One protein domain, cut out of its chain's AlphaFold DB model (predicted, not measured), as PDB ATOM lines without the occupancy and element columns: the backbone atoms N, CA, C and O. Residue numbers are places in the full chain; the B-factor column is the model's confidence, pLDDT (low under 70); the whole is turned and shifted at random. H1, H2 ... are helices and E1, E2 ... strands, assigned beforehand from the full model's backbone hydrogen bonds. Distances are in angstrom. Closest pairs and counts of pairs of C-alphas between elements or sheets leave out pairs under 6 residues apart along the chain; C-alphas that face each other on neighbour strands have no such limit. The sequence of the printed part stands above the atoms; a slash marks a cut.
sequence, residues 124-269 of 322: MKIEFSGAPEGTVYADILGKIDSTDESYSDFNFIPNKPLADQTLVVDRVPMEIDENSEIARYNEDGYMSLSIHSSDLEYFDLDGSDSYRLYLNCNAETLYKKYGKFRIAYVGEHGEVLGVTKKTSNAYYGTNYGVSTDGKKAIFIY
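What this domain is: This is residues 124 to 269 of the 322 residues of an uncharacterized protein of Ruminococcus albus SY3 (UniProt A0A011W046). A strongly twisted six-stranded sheet and a smaller three-stranded sheet, E2, E7 and E8, stand partly face to face as a sandwich, their strands crossed. The hairpin E3 and E4 lies at one end of the longest axis, the short helices H1 and H2 lie by the smaller sheet, and H3 stands beside the larger one. The 146 printed residues hold eleven named strands and three named helices, in the order E1 E2 E3 E4 H1 H2 E5 E6 H3 E7 E8 E9 E10 E11; under half of the residues are in named elements, and the class is mixed. The larger sheet, E5 E6 E1 E10 E11 E9, is mixed, the smaller antiparallel. The whole is compact, with a radius of gyration of the C-alphas of 14.1 A, and spans 39 by 35 by 28 A.

Where its parts are: The larger sheet holds E5, residues 200 to 204, E6, residues 210 to 215 and 16.4 A long, E1, residues 124 to 128, E10, residues 256 to 260 and 13.7 A long, E11, residues 265 to 268, and E9, residues 248 to 250. E1 begins at C-alpha 124 (302.790, 376.248, 282.226), and E11 ends at C-alpha 268 (294.154, 379.176, 282.513). The smaller sheet holds E2, residues 137 to 142 and 16.3 A long, E7, residues 230 to 234, and E8, residues 240 to 243. E3 is residues 159 to 161, E4 171 to 173, H1 181 to 184, H2 193 to 196, and H3 219 to 226, 10.7 A long.

How they stand to each other: In the larger sheet E1 and E10 are parallel, with N 125 and O 256 2.8 A apart, within hydrogen-bond range. E6 and E1 are antiparallel, with N 126 and O 211 at 2.9 A. The sandwich, two sheets face to face, has facing parts 9.6 A centre to centre and strands at 58 degrees. Between E7 and E11 the closest C-alphas, Ile 231 and Ala 265, are 6.8 A apart. E2 and E7 are antiparallel, with N 139 and O 232 at 2.8 A. H3 stands at the larger sheet's level, its height 2.7 A. H1 and H2 only graze the smaller sheet. In H3 every O i to N i+4 pair is within hydrogen-bond range; H1 and H2 are too short for one. E3 and E4 are a hairpin, with N 160 and O 172 at 2.9 A.

The domain as a whole: The C-alphas of Thr 147 and Asp 164, the two farthest apart, are 42.0 A apart. The printed part has no cut. The link E2 to E3, 16 residues, is long. pLDDT is under 70 at residues 161 to 171 and 206 to 208.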
ATOM      1  N   MET A 124     304.190 376.575 281.988       91.62
ATOM      2  CA  MET A 124     302.790 376.248 282.226       91.62
ATOM      3  C   MET A 124     302.680 375.369 283.470       91.62
ATOM      4  O   MET A 124     303.496 374.480 283.680       91.62
ATOM      5  N   LYS A 125     301.672 375.599 284.308       91.38
ATOM      6  CA  LYS A 125     301.383 374.751 285.468       91.38
ATOM      7  C   LYS A 125     300.240 373.794 285.149       91.38
ATOM      8  O   LYS A 125     299.191 374.251 284.708       91.38
ATOM      9  N   ILE A 126     300.391 372.504 285.410       91.75
ATOM     10  CA  ILE A 126     299.248 371.589 285.455       91.75
ATOM     11  C   ILE A 126     298.880 371.363 286.910       91.75
ATOM     12  O   ILE A 126     299.747 371.166 287.749       91.75
ATOM     13  N   GLU A 127     297.591 371.444 287.203       92.25
ATOM     14  CA  GLU A 127     296.989 371.096 288.482       92.25
ATOM     15  C   GLU A 127     295.874 370.098 288.198       92.25
ATOM     16  O   GLU A 127     294.994 370.356 287.372       92.25
ATOM     17  N   PHE A 128     295.883 368.959 288.870       90.81
ATOM     18  CA  PHE A 128     294.857 367.949 288.686       90.81
ATOM     19  C   PHE A 128     294.345 367.465 290.034       90.81
ATOM     20  O   PHE A 128     295.047 367.437 291.030       90.81
ATOM     21  N   SER A 129     293.064 367.138 290.077       91.94
ATOM     22  CA  SER A 129     292.389 366.624 291.262       91.94
ATOM     23  C   SER A 129     291.328 365.634 290.813       91.94
ATOM     24  O   SER A 129     290.830 365.734 289.693       91.94
ATOM     25  N   GLY A 130     290.983 364.664 291.662       91.38
ATOM     26  CA  GLY A 130     289.994 363.644 291.299       91.38
ATOM     27  C   GLY A 130     290.426 362.762 290.121       91.38
ATOM     28  O   GLY A 130     289.571 362.308 289.358       91.38
ATOM     29  N   ALA A 131     291.735 362.557 289.951       93.12
ATOM     30  CA  ALA A 131     292.271 361.633 288.962       93.12
ATOM     31  C   ALA A 131     291.877 360.176 289.288       93.12
ATOM     32  O   ALA A 131     291.680 359.849 290.464       93.12
ATOM     33  N   PRO A 132     291.745 359.300 288.274       95.19
ATOM     34  CA  PRO A 132     291.550 357.868 288.488       95.19
ATOM     35  C   PRO A 132     292.668 357.242 289.333       95.19
ATOM     36  O   PRO A 132     293.815 357.697 289.308       95.19
ATOM     37  N   GLU A 133     292.340 356.173 290.059       94.12
ATOM     38  CA  GLU A 133     293.329 355.385 290.800       94.12
ATOM     39  C   GLU A 133     294.418 354.852 289.858       94.12
ATOM     40  O   GLU A 133     294.120 354.436 288.740       94.12
ATOM     41  N   GLY A 134     295.676 354.896 290.306       91.81
ATOM     42  CA  GLY A 134     296.841 354.503 289.505       91.81
ATOM     43  C   GLY A 134     297.445 355.621 288.651       91.81
ATOM     44  O   GLY A 134     298.446 355.387 287.982       91.81
ATOM     45  N   THR A 135     296.882 356.835 288.674       92.38
ATOM     46  CA  THR A 135     297.461 357.981 287.953       92.38
ATOM     47  C   THR A 135     298.813 358.368 288.544       92.38
ATOM     48  O   THR A 135     298.898 358.704 289.725       92.38
ATOM     49  N   VAL A 136     299.845 358.395 287.701       90.19
ATOM     50  CA  VAL A 136     301.192 358.871 288.049       90.19
ATOM     51  C   VAL A 136     301.401 360.317 287.599       90.19
ATOM     52  O   VAL A 136     302.018 361.104 288.315       90.19
ATOM     53  N   TYR A 137     300.867 360.699 286.436       90.75
ATOM     54  CA  TYR A 137     300.872 362.083 285.956       90.75
ATOM     55  C   TYR A 137     299.712 362.345 284.987       90.75
ATOM     56  O   TYR A 137     298.989 361.425 284.599       90.75
ATOM     57  N   ALA A 138     299.521 363.605 284.592       93.19
ATOM     58  CA  ALA A 138     298.546 363.988 283.579       93.19
ATOM     59  C   ALA A 138     299.198 364.647 282.347       93.19
ATOM     60  O   ALA A 138     299.909 365.654 282.422       93.19
ATOM     61  N   ASP A 139     298.937 364.106 281.171       94.38
ATOM     62  CA  ASP A 139     299.496 364.643 279.941       94.38
ATOM     63  C   ASP A 139     298.525 365.583 279.225       94.38
ATOM     64  O   ASP A 139     297.302 365.416 279.292       94.38
ATOM     65  N   ILE A 140     299.064 366.571 278.510       95.38
ATOM     66  CA  ILE A 140     298.253 367.418 277.636       95.38
ATOM     67  C   ILE A 140     298.127 366.741 276.288       95.38
ATOM     68  O   ILE A 140     299.115 366.515 275.603       95.38
ATOM     69  N   LEU A 141     296.889 366.527 275.869       96.69
ATOM     70  CA  LEU A 141     296.580 366.072 274.530       96.69
ATOM     71  C   LEU A 141     296.202 367.259 273.641       96.69
ATOM     72  O   LEU A 141     295.257 368.005 273.941       96.69
ATOM     73  N   GLY A 142     296.900 367.402 272.519       95.94
ATOM     74  CA  GLY A 142     296.651 368.415 271.496       95.94
ATOM     75  C   GLY A 142     296.324 367.791 270.143       95.94
ATOM     76  O   GLY A 142     296.616 366.624 269.901       95.94
ATOM     77  N   LYS A 143     295.708 368.568 269.248       95.19
ATOM     78  CA  LYS A 143     295.552 368.157 267.848       95.19
ATOM     79  C   LYS A 143     296.824 368.485 267.081       95.19
ATOM     80  O   LYS A 143     296.917 369.574 266.519       95.19
ATOM     81  N   ILE A 144     297.789 367.576 267.127       90.81
ATOM     82  CA  ILE A 144     299.047 367.700 266.390       90.81
ATOM     83  C   ILE A 144     298.865 367.020 265.033       90.81
ATOM     84  O   ILE A 144     298.353 365.905 264.956       90.81
ATOM     85  N   ASP A 145     299.250 367.708 263.966       88.75
ATOM     86  CA  ASP A 145     299.335 367.125 262.629       88.75
ATOM     87  C   ASP A 145     300.755 366.575 262.435       88.75
ATOM     88  O   ASP A 145     301.717 367.236 262.815       88.75
ATOM     89  N   SER A 146     300.916 365.401 261.824       89.00
ATOM     90  CA  SER A 146     302.241 364.829 261.535       89.00
ATOM     91  C   SER A 146     303.075 365.673 260.559       89.00
ATOM     92  O   SER A 146     304.263 365.434 260.384       89.00
ATOM     93  N   THR A 147     302.446 366.630 259.874       91.38
ATOM     94  CA  THR A 147     303.107 367.618 259.010       91.38
ATOM     95  C   THR A 147     303.504 368.904 259.744       91.38
ATOM     96  O   THR A 147     304.113 369.782 259.132       91.38
ATOM     97  N   ASP A 148     303.160 369.036 261.030       92.19
ATOM     98  CA  ASP A 148     303.560 370.167 261.866       92.19
ATOM     99  C   ASP A 148     305.085 370.181 262.049       92.19
ATOM    100  O   ASP A 148     305.704 369.149 262.297       92.19
ATOM    101  N   GLU A 149     305.702 371.358 261.952       92.62
ATOM    102  CA  GLU A 149     307.155 371.520 262.094       92.62
ATOM    103  C   GLU A 149     307.688 371.079 263.462       92.62
ATOM    104  O   GLU A 149     308.859 370.726 263.584       92.62
ATOM    105  N   SER A 150     306.838 371.109 264.491       91.75
ATOM    106  CA  SER A 150     307.198 370.668 265.832       91.75
ATOM    107  C   SER A 150     306.723 369.251 266.140       91.75
ATOM    108  O   SER A 150     306.867 368.811 267.279       91.75
ATOM    109  N   TYR A 151     306.144 368.533 265.172       93.94
ATOM    110  CA  TYR A 151     305.811 367.128 265.360       93.94
ATOM    111  C   TYR A 151     307.089 366.295 265.513       93.94
ATOM    112  O   TYR A 151     308.074 366.483 264.796       93.94
ATOM    113  N   SER A 152     307.056 365.356 266.451       91.75
ATOM    114  CA  SER A 152     308.064 364.313 266.607       91.75
ATOM    115  C   SER A 152     307.361 362.970 266.750       91.75
ATOM    116  O   SER A 152     306.310 362.884 267.384       91.75
ATOM    117  N   ASP A 153     307.951 361.909 266.206       88.75
ATOM    118  CA  ASP A 153     307.450 360.555 266.459       88.75
ATOM    119  C   ASP A 153     307.601 360.191 267.941       88.75
ATOM    120  O   ASP A 153     306.735 359.529 268.508       88.75
ATOM    121  N   PHE A 154     308.669 360.682 268.577       88.75
ATOM    122  CA  PHE A 154     308.928 360.488 269.996       88.75
ATOM    123  C   PHE A 154     309.898 361.563 270.516       88.75
ATOM    124  O   PHE A 154     311.071 361.596 270.151       88.75
ATOM    125  N   ASN A 155     309.400 362.496 271.323       84.75
ATOM    126  CA  ASN A 155     310.124 363.671 271.806       84.75
ATOM    127  C   ASN A 155     310.736 363.430 273.188       84.75
ATOM    128  O   ASN A 155     311.954 363.347 273.326       84.75
ATOM    129  N   PHE A 156     309.893 363.330 274.218       78.31
ATOM    130  CA  PHE A 156     310.338 363.324 275.605       78.31
ATOM    131  C   PHE A 156     309.554 362.318 276.454       78.31
ATOM    132  O   PHE A 156     308.335 362.205 276.343       78.31
ATOM    133  N   ILE A 157     310.268 361.631 277.351       81.56
ATOM    134  CA  ILE A 157     309.684 360.760 278.376       81.56
ATOM    135  C   ILE A 157     309.622 361.536 279.695       81.56
ATOM    136  O   ILE A 157     310.670 361.973 280.184       81.56
ATOM    137  N   PRO A 158     308.437 361.686 280.313       78.19
ATOM    138  CA  PRO A 158     308.312 362.257 281.645       78.19
ATOM    139  C   PRO A 158     309.209 361.559 282.667       78.19
ATOM    140  O   PRO A 158     309.306 360.335 282.733       78.19
ATOM    141  N   ASN A 159     309.862 362.368 283.491       77.44
ATOM    142  CA  ASN A 159     310.762 361.904 284.534       77.44
ATOM    143  C   ASN A 159     310.051 361.962 285.886       77.44
ATOM    144  O   ASN A 159     309.554 363.028 286.256       77.44
ATOM    145  N   LYS A 160     310.042 360.857 286.641       74.94
ATOM    146  CA  LYS A 160     309.501 360.820 288.007       74.94
ATOM    147  C   LYS A 160     310.586 361.114 289.054       74.94
ATOM    148  O   LYS A 160     311.749 360.742 288.847       74.94
ATOM    149  N   PRO A 161     310.237 361.772 290.175       68.00
ATOM    150  CA  PRO A 161     311.162 361.937 291.293       68.00
ATOM    151  C   PRO A 161     311.506 360.569 291.905       68.00
ATOM    152  O   PRO A 161     310.644 359.689 291.982       68.00
ATOM    153  N   LEU A 162     312.756 360.371 292.346       67.81
ATOM    154  CA  LEU A 162     313.108 359.183 293.133       67.81
ATOM    155  C   LEU A 162     312.316 359.172 294.445       67.81
ATOM    156  O   LEU A 162     312.285 360.173 295.159       67.81
ATOM    157  N   ALA A 163     311.747 358.015 294.788       59.53
ATOM    158  CA  ALA A 163     310.789 357.820 295.880       59.53
ATOM    159  C   ALA A 163     311.287 358.148 297.309       59.53
ATOM    160  O   ALA A 163     310.523 357.985 298.251       59.53
ATOM    161  N   ASP A 164     312.517 358.638 297.490       56.09
ATOM    162  CA  ASP A 164     313.127 358.838 298.813       56.09
ATOM    163  C   ASP A 164     313.976 360.117 298.952       56.09
ATOM    164  O   ASP A 164     314.667 360.300 299.955       56.09
ATOM    165  N   GLN A 165     313.946 361.037 297.980       48.66
ATOM    166  CA  GLN A 165     314.767 362.248 298.050       48.66
ATOM    167  C   GLN A 165     313.943 363.531 297.913       48.66
ATOM    168  O   GLN A 165     313.348 363.830 296.885       48.66
ATOM    169  N   THR A 166     313.985 364.344 298.969       51.88
ATOM    170  CA  THR A 166     313.482 365.729 299.017       51.88
ATOM    171  C   THR A 166     314.384 366.722 298.267       51.88
ATOM    172  O   THR A 166     314.139 367.929 298.302       51.88
ATOM    173  N   LEU A 167     315.432 366.236 297.590       49.09
ATOM    174  CA  LEU A 167     316.392 367.034 296.834       49.09
ATOM    175  C   LEU A 167     316.371 366.633 295.353       49.09
ATOM    176  O   LEU A 167     316.513 365.475 294.985       49.09
ATOM    177  N   VAL A 168     316.196 367.655 294.520       52.88
ATOM    178  CA  VAL A 168     315.705 367.693 293.128       52.88
ATOM    179  C   VAL A 168     316.628 367.032 292.076       52.88
ATOM    180  O   VAL A 168     316.413 367.202 290.877       52.88
ATOM    181  N   VAL A 169     317.672 366.303 292.473       55.09
ATOM    182  CA  VAL A 169     318.798 366.006 291.565       55.09
ATOM    183  C   VAL A 169     318.667 364.664 290.838       55.09
ATOM    184  O   VAL A 169     319.016 364.601 289.660       55.09
ATOM    185  N   ASP A 170     318.083 363.638 291.461       60.31
ATOM    186  CA  ASP A 170     317.985 362.312 290.841       60.31
ATOM    187  C   ASP A 170     316.560 362.052 290.327       60.31
ATOM    188  O   ASP A 170     315.604 361.910 291.096       60.31
ATOM    189  N   ARG A 171     316.414 361.997 289.000       68.56
ATOM    190  CA  ARG A 171     315.155 361.680 288.317       68.56
ATOM    191  C   ARG A 171     315.304 360.403 287.508       68.56
ATOM    192  O   ARG A 171     316.345 360.189 286.890       68.56
ATOM    193  N   VAL A 172     314.259 359.582 287.489       76.31
ATOM    194  CA  VAL A 172     314.229 358.338 286.707       76.31
ATOM    195  C   VAL A 172     313.184 358.488 285.604       76.31
ATOM    196  O   VAL A 172     312.063 358.917 285.904       76.31
ATOM    197  N   PRO A 173     313.524 358.174 284.341       79.44
ATOM    198  CA  PRO A 173     312.541 358.159 283.268       79.44
ATOM    199  C   PRO A 173     311.435 357.160 283.599       79.44
ATOM    200  O   PRO A 173     311.700 356.082 284.134       79.44
ATOM    201  N   MET A 174     310.189 357.528 283.316       83.62
ATOM    202  CA  MET A 174     309.087 356.572 283.381       83.62
ATOM    203  C   MET A 174     309.276 355.459 282.347       83.62
ATOM    204  O   MET A 174     309.960 355.639 281.340       83.62
ATOM    205  N   GLU A 175     308.640 354.314 282.583       89.12
ATOM    206  CA  GLU A 175     308.649 353.180 281.656       89.12
ATOM    207  C   GLU A 175     307.637 353.408 280.524       89.12
ATOM    208  O   GLU A 175     306.668 352.671 280.372       89.12
ATOM    209  N   ILE A 176     307.842 354.483 279.761       90.44
ATOM    210  CA  ILE A 176     307.009 354.863 278.620       90.44
ATOM    211  C   ILE A 176     307.850 354.739 277.359       90.44
ATOM    212  O   ILE A 176     308.902 355.368 277.242       90.44
ATOM    213  N   ASP A 177     307.370 353.945 276.409       92.00
ATOM    214  CA  ASP A 177     308.001 353.746 275.109       92.00
ATOM    215  C   ASP A 177     307.008 354.002 273.964       92.00
ATOM    216  O   ASP A 177     305.867 354.419 274.170       92.00
ATOM    217  N   GLU A 178     307.446 353.771 272.728       92.25
ATOM    218  CA  GLU A 178     306.620 353.903 271.520       92.25
ATOM    219  C   GLU A 178     305.396 352.964 271.489       92.25
ATOM    220  O   GLU A 178     304.460 353.179 270.714       92.25
ATOM    221  N   ASN A 179     305.384 351.919 272.322       94.31
ATOM    222  CA  ASN A 179     304.308 350.937 272.407       94.31
ATOM    223  C   ASN A 179     303.294 351.263 273.507       94.31
ATOM    224  O   ASN A 179     302.169 350.752 273.437       94.31
ATOM    225  N   SER A 180     303.659 352.105 274.479       95.81
ATOM    226  CA  SER A 180     302.766 352.596 275.528       95.81
ATOM    227  C   SER A 180     301.496 353.227 274.950       95.81
ATOM    228  O   SER A 180     301.501 353.874 273.899       95.81
ATOM    229  N   GLU A 181     300.380 353.073 275.663       97.19
ATOM    230  CA  GLU A 181     299.074 353.549 275.198       97.19
ATOM    231  C   GLU A 181     299.070 355.064 274.956       97.19
ATOM    232  O   GLU A 181     298.565 355.515 273.931       97.19
ATOM    233  N   ILE A 182     299.699 355.846 275.841       96.31
ATOM    234  CA  ILE A 182     299.819 357.303 275.703       96.31
ATOM    235  C   ILE A 182     300.608 357.733 274.452       96.31
ATOM    236  O   ILE A 182     300.235 358.720 273.819       96.31
ATOM    237  N   ALA A 183     301.633 356.972 274.047       95.38
ATOM    238  CA  ALA A 183     302.436 357.232 272.844       95.38
ATOM    239  C   ALA A 183     301.687 356.894 271.548       95.38
ATOM    240  O   ALA A 183     302.014 357.370 270.469       95.38
ATOM    241  N   ARG A 184     300.661 356.048 271.638       95.94
ATOM    242  CA  ARG A 184     299.831 355.649 270.494       95.94
ATOM    243  C   ARG A 184     298.449 356.288 270.525       95.94
ATOM    244  O   ARG A 184     297.631 356.029 269.636       95.94
ATOM    245  N   TYR A 185     298.171 357.101 271.542       96.69
ATOM    246  CA  TYR A 185     296.873 357.717 271.743       96.69
ATOM    247  C   TYR A 185     296.581 358.694 270.600       96.69
ATOM    248  O   TYR A 185     297.317 359.653 270.378       96.69
ATOM    249  N   ASN A 186     295.492 358.444 269.868       96.12
ATOM    250  CA  ASN A 186     295.070 359.268 268.732       96.12
ATOM    251  C   ASN A 186     293.537 359.326 268.590       96.12
ATOM    252  O   ASN A 186     292.967 359.242 267.498       96.12
ATOM    253  N   GLU A 187     292.821 359.411 269.708       96.25
ATOM    254  CA  GLU A 187     291.361 359.493 269.674       96.25
ATOM    255  C   GLU A 187     290.912 360.893 269.218       96.25
ATOM    256  O   GLU A 187     291.344 361.913 269.756       96.25
ATOM    257  N   ASP A 188     290.024 360.976 268.223       94.06
ATOM    258  CA  ASP A 188     289.564 362.236 267.609       94.06
ATOM    259  C   ASP A 188     290.690 363.146 267.059       94.06
ATOM    260  O   ASP A 188     290.487 364.364 266.902       94.06
ATOM    261  N   GLY A 189     291.870 362.585 266.776       93.75
ATOM    262  CA  GLY A 189     293.054 363.339 266.356       93.75
ATOM    263  C   GLY A 189     293.797 364.029 267.503       93.75
ATOM    264  O   GLY A 189     294.499 364.999 267.248       93.75
ATOM    265  N   TYR A 190     293.553 363.643 268.760       96.81
ATOM    266  CA  TYR A 190     294.284 364.154 269.919       96.81
ATOM    267  C   TYR A 190     295.449 363.232 270.255       96.81
ATOM    268  O   TYR A 190     295.223 362.049 270.472       96.81
ATOM    269  N   MET A 191     296.650 363.795 270.361       95.94
ATOM    270  CA  MET A 191     297.896 363.085 270.649       95.94
ATOM    271  C   MET A 191     298.626 363.743 271.821       95.94
ATOM    272  O   MET A 191     298.425 364.933 272.091       95.94
ATOM    273  N   SER A 192     299.463 362.968 272.508       95.25
ATOM    274  CA  SER A 192     300.314 363.437 273.604       95.25
ATOM    275  C   SER A 192     301.238 364.575 273.157       95.25
ATOM    276  O   SER A 192     302.034 364.403 272.236       95.25
ATOM    277  N   LEU A 193     301.159 365.742 273.809       93.75
ATOM    278  CA  LEU A 193     302.087 366.844 273.542       93.75
ATOM    279  C   LEU A 193     303.491 366.547 274.069       93.75
ATOM    280  O   LEU A 193     304.458 366.977 273.450       93.75
ATOM    281  N   SER A 194     303.620 365.839 275.195       91.69
ATOM    282  CA  SER A 194     304.939 365.501 275.744       91.69
ATOM    283  C   SER A 194     305.696 364.509 274.859       91.69
ATOM    284  O   SER A 194     306.912 364.632 274.720       91.69
ATOM    285  N   ILE A 195     304.981 363.598 274.194       93.25
ATOM    286  CA  ILE A 195     305.579 362.597 273.306       93.25
ATOM    287  C   ILE A 195     305.702 363.114 271.873       93.25
ATOM    288  O   ILE A 195     306.728 362.878 271.249       93.25
ATOM    289  N   HIS A 196     304.720 363.846 271.342       94.56
ATOM    290  CA  HIS A 196     304.682 364.158 269.905       94.56
ATOM    291  C   HIS A 196     304.923 365.619 269.534       94.56
ATOM    292  O   HIS A 196     304.768 365.977 268.368       94.56
ATOM    293  N   SER A 197     305.284 366.486 270.485       93.50
ATOM    294  CA  SER A 197     305.564 367.894 270.189       93.50
ATOM    295  C   SER A 197     306.875 368.374 270.796       93.50
ATOM    296  O   SER A 197     307.035 368.397 272.013       93.50
ATOM    297  N   SER A 198     307.779 368.862 269.944       93.12
ATOM    298  CA  SER A 198     309.005 369.561 270.345       93.12
ATOM    299  C   SER A 198     308.749 370.972 270.888       93.12
ATOM    300  O   SER A 198     309.675 371.619 271.373       93.12
ATOM    301  N   ASP A 199     307.496 371.454 270.881       93.12
ATOM    302  CA  ASP A 199     307.119 372.685 271.588       93.12
ATOM    303  C   ASP A 199     307.210 372.521 273.120       93.12
ATOM    304  O   ASP A 199     307.235 373.519 273.845       93.12
ATOM    305  N   LEU A 200     307.266 371.281 273.620       89.94
ATOM    306  CA  LEU A 200     307.486 370.943 275.023       89.94
ATOM    307  C   LEU A 200     308.965 370.587 275.239       89.94
ATOM    308  O   LEU A 200     309.484 369.659 274.624       89.94
ATOM    309  N   GLU A 201     309.638 371.350 276.101       86.44
ATOM    310  CA  GLU A 201     311.071 371.212 276.380       86.44
ATOM    311  C   GLU A 201     311.325 370.133 277.436       86.44
ATOM    312  O   GLU A 201     312.071 369.188 277.199       86.44
ATOM    313  N   TYR A 202     310.693 370.260 278.607       82.62
ATOM    314  CA  TYR A 202     310.774 369.254 279.662       82.62
ATOM    315  C   TYR A 202     309.627 369.370 280.671       82.62
ATOM    316  O   TYR A 202     308.901 370.369 280.743       82.62
ATOM    317  N   PHE A 203     309.488 368.321 281.479       80.50
ATOM    318  CA  PHE A 203     308.441 368.158 282.478       80.50
ATOM    319  C   PHE A 203     309.049 367.994 283.871       80.50
ATOM    320  O   PHE A 203     309.962 367.187 284.069       80.50
ATOM    321  N   ASP A 204     308.553 368.761 284.839       79.25
ATOM    322  CA  ASP A 204     309.046 368.731 286.213       79.25
ATOM    323  C   ASP A 204     307.985 368.231 287.188       79.25
ATOM    324  O   ASP A 204     307.204 369.028 287.701       79.25
ATOM    325  N   LEU A 205     307.974 366.914 287.428       76.88
ATOM    326  CA  LEU A 205     307.153 366.276 288.453       76.88
ATOM    327  C   LEU A 205     307.751 366.522 289.840       76.88
ATOM    328  O   LEU A 205     308.634 365.802 290.297       76.88
ATOM    329  N   ASP A 206     307.212 367.500 290.549       68.06
ATOM    330  CA  ASP A 206     307.524 367.841 291.940       68.06
ATOM    331  C   ASP A 206     306.799 366.936 292.962       68.06
ATOM    332  O   ASP A 206     306.734 367.254 294.148       68.06
ATOM    333  N   GLY A 207     306.281 365.778 292.523       64.12
ATOM    334  CA  GLY A 207     305.655 364.765 293.386       64.12
ATOM    335  C   GLY A 207     304.332 365.205 294.020       64.12
ATOM    336  O   GLY A 207     303.890 364.604 294.998       64.12
ATOM    337  N   SER A 208     303.718 366.265 293.492       67.12
ATOM    338  CA  SER A 208     302.444 366.807 293.963       67.12
ATOM    339  C   SER A 208     301.342 366.661 292.906       67.12
ATOM    340  O   SER A 208     301.619 366.409 291.736       67.12
ATOM    341  N   ASP A 209     300.090 366.910 293.298       77.75
ATOM    342  CA  ASP A 209     298.916 367.049 292.407       77.75
ATOM    343  C   ASP A 209     299.010 368.261 291.447       77.75
ATOM    344  O   ASP A 209     298.046 368.701 290.811       77.75
ATOM    345  N   SER A 210     300.187 368.866 291.364       83.88
ATOM    346  CA  SER A 210     300.523 369.892 290.405       83.88
ATOM    347  C   SER A 210     301.957 369.726 289.951       83.88
ATOM    348  O   SER A 210     302.728 369.173 290.709       83.88
ATOM    349  N   TYR A 211     302.299 370.219 288.769       86.81
ATOM    350  CA  TYR A 211     303.676 370.262 288.270       86.81
ATOM    351  C   TYR A 211     303.822 371.308 287.169       86.81
ATOM    352  O   TYR A 211     302.852 371.966 286.765       86.81
ATOM    353  N   ARG A 212     305.055 371.504 286.691       87.94
ATOM    354  CA  ARG A 212     305.388 372.511 285.677       87.94
ATOM    355  C   ARG A 212     305.829 371.862 284.372       87.94
ATOM    356  O   ARG A 212     306.631 370.933 284.369       87.94
ATOM    357  N   LEU A 213     305.329 372.407 283.269       89.38
ATOM    358  CA  LEU A 213     305.841 372.155 281.929       89.38
ATOM    359  C   LEU A 213     306.625 373.368 281.470       89.38
ATOM    360  O   LEU A 213     306.163 374.507 281.605       89.38
ATOM    361  N   TYR A 214     307.776 373.092 280.888       90.19
ATOM    362  CA  TYR A 214     308.625 374.074 280.249       90.19
ATOM    363  C   TYR A 214     308.495 373.897 278.744       90.19
ATOM    364  O   TYR A 214     308.462 372.777 278.233       90.19
ATOM    365  N   LEU A 215     308.312 375.011 278.053       92.62
ATOM    366  CA  LEU A 215     307.913 375.060 276.661       92.62
ATOM    367  C   LEU A 215     308.975 375.811 275.858       92.62
ATOM    368  O   LEU A 215     309.393 376.901 276.244       92.62
ATOM    369  N   ASN A 216     309.294 375.294 274.673       92.44
ATOM    370  CA  ASN A 216     310.105 375.994 273.673       92.44
ATOM    371  C   ASN A 216     309.341 377.161 273.012       92.44
ATOM    372  O   ASN A 216     309.903 377.939 272.238       92.44
ATOM    373  N   CYS A 217     308.051 377.313 273.327       91.81
ATOM    374  CA  CYS A 217     307.203 378.411 272.884       91.81
ATOM    375  C   CYS A 217     306.385 379.016 274.042       91.81
ATOM    376  O   CYS A 217     306.423 378.567 275.184       91.81
ATOM    377  N   ASN A 218     305.607 380.067 273.767       91.94
ATOM    378  CA  ASN A 218     304.686 380.609 274.770       91.94
ATOM    379  C   ASN A 218     303.475 379.677 274.950       91.94
ATOM    380  O   ASN A 218     302.860 379.287 273.958       91.94
ATOM    381  N   ALA A 219     303.014 379.458 276.184       92.25
ATOM    382  CA  ALA A 219     301.821 378.647 276.473       92.25
ATOM    383  C   ALA A 219     300.555 379.125 275.727       92.25
ATOM    384  O   ALA A 219     299.729 378.325 275.290       92.25
ATOM    385  N   GLU A 220     300.402 380.440 275.530       90.75
ATOM    386  CA  GLU A 220     299.315 380.992 274.710       90.75
ATOM    387  C   GLU A 220     299.448 380.608 273.227       90.75
ATOM    388  O   GLU A 220     298.437 380.351 272.572       90.75
ATOM    389  N   THR A 221     300.673 380.577 272.694       92.38
ATOM    390  CA  THR A 221     300.943 380.144 271.318       92.38
ATOM    391  C   THR A 221     300.637 378.662 271.168       92.38
ATOM    392  O   THR A 221     299.901 378.311 270.252       92.38
ATOM    393  N   LEU A 222     301.090 377.828 272.111       93.56
ATOM    394  CA  LEU A 222     300.788 376.396 272.158       93.56
ATOM    395  C   LEU A 222     299.272 376.140 272.100       93.56
ATOM    396  O   LEU A 222     298.786 375.381 271.262       93.56
ATOM    397  N   TYR A 223     298.500 376.845 272.936       93.31
ATOM    398  CA  TYR A 223     297.040 376.720 272.955       93.31
ATOM    399  C   TYR A 223     296.371 377.219 271.668       93.31
ATOM    400  O   TYR A 223     295.374 376.659 271.219       93.31
ATOM    401  N   LYS A 224     296.886 378.292 271.056       91.88
ATOM    402  CA  LYS A 224     296.372 378.783 269.766       91.88
ATOM    403  C   LYS A 224     296.675 377.815 268.626       91.88
ATOM    404  O   LYS A 224     295.823 377.659 267.757       91.88
ATOM    405  N   LYS A 225     297.858 377.199 268.648       93.06
ATOM    406  CA  LYS A 225     298.350 376.269 267.631       93.06
ATOM    407  C   LYS A 225     297.530 374.980 267.624       93.06
ATOM    408  O   LYS A 225     296.924 374.649 266.614       93.06
ATOM    409  N   TYR A 226     297.408 374.324 268.776       92.62
ATOM    410  CA  TYR A 226     296.764 373.007 268.885       92.62
ATOM    411  C   TYR A 226     295.306 373.045 269.369       92.62
ATOM    412  O   TYR A 226     294.618 372.020 269.412       92.62
ATOM    413  N   GLY A 227     294.802 374.230 269.717       87.94
ATOM    414  CA  GLY A 227     293.415 374.460 270.097       87.94
ATOM    415  C   GLY A 227     293.060 373.976 271.506       87.94
ATOM    416  O   GLY A 227     293.873 373.959 272.425       87.94
ATOM    417  N   LYS A 228     291.784 373.616 271.698       93.62
ATOM    418  CA  LYS A 228     291.272 373.159 272.999       93.62
ATOM    419  C   LYS A 228     291.843 371.788 273.342       93.62
ATOM    420  O   LYS A 228     291.424 370.801 272.728       93.62
ATOM    421  N   PHE A 229     292.710 371.743 274.343       96.06
ATOM    422  CA  PHE A 229     293.335 370.528 274.849       96.06
ATOM    423  C   PHE A 229     292.341 369.544 275.472       96.06
ATOM    424  O   PHE A 229     291.230 369.911 275.864       96.06
ATOM    425  N   ARG A 230     292.769 368.290 275.602       97.19
ATOM    426  CA  ARG A 230     292.248 367.326 276.582       97.19
ATOM    427  C   ARG A 230     293.382 366.962 277.537       97.19
ATOM    428  O   ARG A 230     294.537 367.230 277.229       97.19
ATOM    429  N   ILE A 231     293.050 366.386 278.684       96.88
ATOM    430  CA  ILE A 231     294.038 365.921 279.655       96.88
ATOM    431  C   ILE A 231     293.881 364.418 279.807       96.88
ATOM    432  O   ILE A 231     292.773 363.959 280.088       96.88
ATOM    433  N   ALA A 232     294.959 363.678 279.570       97.12
ATOM    434  CA  ALA A 232     295.028 362.242 279.803       97.12
ATOM    435  C   ALA A 232     295.612 361.986 281.188       97.12
ATOM    436  O   ALA A 232     296.642 362.556 281.523       97.12
ATOM    437  N   TYR A 233     294.975 361.132 281.979       96.06
ATOM    438  CA  TYR A 233     295.551 360.594 283.206       96.06
ATOM    439  C   TYR A 233     296.331 359.338 282.857       96.06
ATOM    440  O   TYR A 233     295.759 358.418 282.272       96.06
ATOM    441  N   VAL A 234     297.619 359.327 283.181       94.62
ATOM    442  CA  VAL A 234     298.551 358.316 282.695       94.62
ATOM    443  C   VAL A 234     299.107 357.505 283.861       94.62
ATOM    444  O   VAL A 234     299.490 358.067 284.893       94.62
ATOM    445  N   GLY A 235     299.099 356.182 283.698       93.44
ATOM    446  CA  GLY A 235     299.674 355.214 284.629       93.44
ATOM    447  C   GLY A 235     301.203 355.149 284.571       93.44
ATOM    448  O   GLY A 235     301.857 355.922 283.870       93.44
ATOM    449  N   GLU A 236     301.783 354.225 285.335       90.00
ATOM    450  CA  GLU A 236     303.239 354.086 285.470       90.00
ATOM    451  C   GLU A 236     303.932 353.610 284.184       90.00
ATOM    452  O   GLU A 236     305.047 354.059 283.908       90.00
ATOM    453  N   HIS A 237     303.264 352.778 283.378       93.00
ATOM    454  CA  HIS A 237     303.807 352.230 282.128       93.00
ATOM    455  C   HIS A 237     303.185 352.887 280.880       93.00
ATOM    456  O   HIS A 237     303.237 352.364 279.761       93.00
ATOM    457  N   GLY A 238     302.565 354.056 281.065       94.50
ATOM    458  CA  GLY A 238     301.959 354.823 279.984       94.50
ATOM    459  C   GLY A 238     300.541 354.392 279.605       94.50
ATOM    460  O   GLY A 238     300.095 354.716 278.504       94.50
ATOM    461  N   GLU A 239     299.823 353.675 280.474       97.56
ATOM    462  CA  GLU A 239     298.402 353.358 280.281       97.56
ATOM    463  C   GLU A 239     297.540 354.620 280.378       97.56
ATOM    464  O   GLU A 239     297.753 355.459 281.255       97.56
ATOM    465  N   VAL A 240     296.522 354.755 279.524       97.62
ATOM    466  CA  VAL A 240     295.599 355.898 279.573       97.62
ATOM    467  C   VAL A 240     294.394 355.532 280.436       97.62
ATOM    468  O   VAL A 240     293.431 354.910 279.999       97.62
ATOM    469  N   LEU A 241     294.419 355.969 281.694       97.38
ATOM    470  CA  LEU A 241     293.401 355.637 282.698       97.38
ATOM    471  C   LEU A 241     292.099 356.426 282.512       97.38
ATOM    472  O   LEU A 241     291.032 356.042 282.996       97.38
ATOM    473  N   GLY A 242     292.174 357.562 281.824       97.06
ATOM    474  CA  GLY A 242     291.014 358.368 281.487       97.06
ATOM    475  C   GLY A 242     291.395 359.669 280.805       97.06
ATOM    476  O   GLY A 242     292.507 360.167 280.959       97.06
ATOM    477  N   VAL A 243     290.446 360.245 280.069       97.75
ATOM    478  CA  VAL A 243     290.658 361.494 279.333       97.75
ATOM    479  C   VAL A 243     289.548 362.488 279.641       97.75
ATOM    480  O   VAL A 243     288.356 362.170 279.614       97.75
ATOM    481  N   THR A 244     289.928 363.726 279.940       97.75
ATOM    482  CA  THR A 244     288.966 364.787 280.237       97.75
ATOM    483  C   THR A 244     288.233 365.247 278.982       97.75
ATOM    484  O   THR A 244     288.690 365.123 277.843       97.75
ATOM    485  N   LYS A 245     287.112 365.941 279.187       96.81
ATOM    486  CA  LYS A 245     286.516 366.757 278.123       96.81
ATOM    487  C   LYS A 245     287.477 367.868 277.683       96.81
ATOM    488  O   LYS A 245     288.376 368.263 278.429       96.81
ATOM    489  N   LYS A 246     287.222 368.406 276.485       96.69
ATOM    490  CA  LYS A 246     287.953 369.553 275.923       96.69
ATOM    491  C   LYS A 246     287.995 370.719 276.908       96.69
ATOM    492  O   LYS A 246     286.976 371.022 277.538       96.69
ATOM    493  N   THR A 247     289.133 371.402 276.976       95.19
ATOM    494  CA  THR A 247     289.331 372.536 277.874       95.19
ATOM    495  C   THR A 247     288.315 373.648 277.630       95.19
ATOM    496  O   THR A 247     287.944 373.983 276.497       95.19
ATOM    497  N   SER A 248     287.875 374.257 278.727       94.50
ATOM    498  CA  SER A 248     287.284 375.596 278.709       94.50
ATOM    499  C   SER A 248     288.358 376.645 279.001       94.50
ATOM    500  O   SER A 248     289.439 376.305 279.470       94.50
ATOM    501  N   ASN A 249     288.077 377.915 278.714       92.31
ATOM    502  CA  ASN A 249     289.022 379.000 278.964       92.31
ATOM    503  C   ASN A 249     288.673 379.707 280.267       92.31
ATOM    504  O   ASN A 249     287.511 380.056 280.493       92.31
ATOM    505  N   ALA A 250     289.689 380.023 281.056       89.75
ATOM    506  CA  ALA A 250     289.554 380.921 282.178       89.75
ATOM    507  C   ALA A 250     290.693 381.934 282.236       89.75
ATOM    508  O   ALA A 250     291.812 381.673 281.816       89.75
ATOM    509  N   TYR A 251     290.385 383.111 282.773       85.50
ATOM    510  CA  TYR A 251     291.319 384.228 282.896       85.50
ATOM    511  C   TYR A 251     291.501 384.570 284.374       85.50
ATOM    512  O   TYR A 251     291.252 385.704 284.796       85.50
ATOM    513  N   TYR A 252     291.853 383.577 285.188       79.12
ATOM    514  CA  TYR A 252     292.171 383.715 286.611       79.12
ATOM    515  C   TYR A 252     293.465 382.974 286.918       79.12
ATOM    516  O   TYR A 252     293.726 381.978 286.278       79.12
ATOM    517  N   GLY A 253     294.248 383.429 287.894       74.31
ATOM    518  CA  GLY A 253     295.510 382.781 288.257       74.31
ATOM    519  C   GLY A 253     296.729 383.661 288.014       74.31
ATOM    520  O   GLY A 253     296.633 384.751 287.442       74.31
ATOM    521  N   THR A 254     297.863 383.198 288.533       73.06
ATOM    522  CA  THR A 254     299.146 383.899 288.464       73.06
ATOM    523  C   THR A 254     300.002 383.434 287.299       73.06
ATOM    524  O   THR A 254     300.776 384.243 286.824       73.06
ATOM    525  N   ASN A 255     299.827 382.216 286.782       83.56
ATOM    526  CA  ASN A 255     300.616 381.652 285.679       83.56
ATOM    527  C   ASN A 255     299.702 381.051 284.605       83.56
ATOM    528  O   ASN A 255     298.519 380.824 284.864       83.56
ATOM    529  N   TYR A 256     300.248 380.773 283.416       90.31
ATOM    530  CA  TYR A 256     299.568 379.901 282.460       90.31
ATOM    531  C   TYR A 256     299.428 378.504 283.047       90.31
ATOM    532  O   TYR A 256     300.314 378.040 283.767       90.31
ATOM    533  N   GLY A 257     298.331 377.824 282.739       93.06
ATOM    534  CA  GLY A 257     298.142 376.488 283.271       93.06
ATOM    535  C   GLY A 257     296.970 375.718 282.710       93.06
ATOM    536  O   GLY A 257     296.153 376.246 281.958       93.06
ATOM    537  N   VAL A 258     296.870 374.467 283.135       94.69
ATOM    538  CA  VAL A 258     295.664 373.663 283.010       94.69
ATOM    539  C   VAL A 258     295.266 373.172 284.392       94.69
ATOM    540  O   VAL A 258     296.092 372.630 285.112       94.69
ATOM    541  N   SER A 259     294.002 373.360 284.757       94.75
ATOM    542  CA  SER A 259     293.423 372.806 285.981       94.75
ATOM    543  C   SER A 259     292.345 371.782 285.634       94.75
ATOM    544  O   SER A 259     291.524 372.039 284.745       94.75
ATOM    545  N   THR A 260     292.327 370.630 286.304       94.81
ATOM    546  CA  THR A 260     291.329 369.578 286.067       94.81
ATOM    547  C   THR A 260     290.787 368.922 287.343       94.81
ATOM    548  O   THR A 260     291.459 368.854 288.370       94.81
ATOM    549  N   ASP A 261     289.531 368.468 287.267       94.00
ATOM    550  CA  ASP A 261     288.747 367.841 288.344       94.00
ATOM    551  C   ASP A 261     288.420 366.354 288.079       94.00
ATOM    552  O   ASP A 261     287.401 365.838 288.545       94.00
ATOM    553  N   GLY A 262     289.212 365.682 287.237       92.62
ATOM    554  CA  GLY A 262     288.969 364.301 286.813       92.62
ATOM    555  C   GLY A 262     288.155 364.198 285.523       92.62
ATOM    556  O   GLY A 262     288.374 363.303 284.713       92.62
ATOM    557  N   LYS A 263     287.219 365.126 285.269       94.44
ATOM    558  CA  LYS A 263     286.293 365.035 284.115       94.44
ATOM    559  C   LYS A 263     286.360 366.232 283.179       94.44
ATOM    560  O   LYS A 263     286.110 366.103 281.976       94.44
ATOM    561  N   LYS A 264     286.637 367.413 283.716       95.56
ATOM    562  CA  LYS A 264     286.705 368.680 282.993       95.56
ATOM    563  C   LYS A 264     288.096 369.263 283.155       95.56
ATOM    564  O   LYS A 264     288.697 369.157 284.216       95.56
ATOM    565  N   ALA A 265     288.568 369.925 282.109       95.81
ATOM    566  CA  ALA A 265     289.803 370.684 282.142       95.81
ATOM    567  C   ALA A 265     289.528 372.163 281.837       95.81
ATOM    568  O   ALA A 265     288.609 372.521 281.085       95.81
ATOM    569  N   ILE A 266     290.320 373.039 282.437       96.19
ATOM    570  CA  ILE A 266     290.265 374.486 282.263       96.19
ATOM    571  C   ILE A 266     291.665 374.949 281.897       96.19
ATOM    572  O   ILE A 266     292.584 374.804 282.694       96.19
ATOM    573  N   PHE A 267     291.819 375.529 280.712       95.06
ATOM    574  CA  PHE A 267     293.029 376.248 280.354       95.06
ATOM    575  C   PHE A 267     292.978 377.648 280.964       95.06
ATOM    576  O   PHE A 267     292.039 378.424 280.740       95.06
ATOM    577  N   ILE A 268     293.993 377.953 281.755       92.81
ATOM    578  CA  ILE A 268     294.154 379.176 282.513       92.81
ATOM    579  C   ILE A 268     295.102 380.104 281.753       92.81
ATOM    580  O   ILE A 268     296.287 379.824 281.579       92.81
ATOM    581  N   TYR A 269     294.572 381.247 281.328       88.69
ATOM    582  CA  TYR A 269     295.354 382.338 280.768       88.69
ATOM    583  C   TYR A 269     295.895 383.234 281.880       88.69
ATOM    584  O   TYR A 269     295.128 383.760 282.692       88.69
TER     585      TYR A 269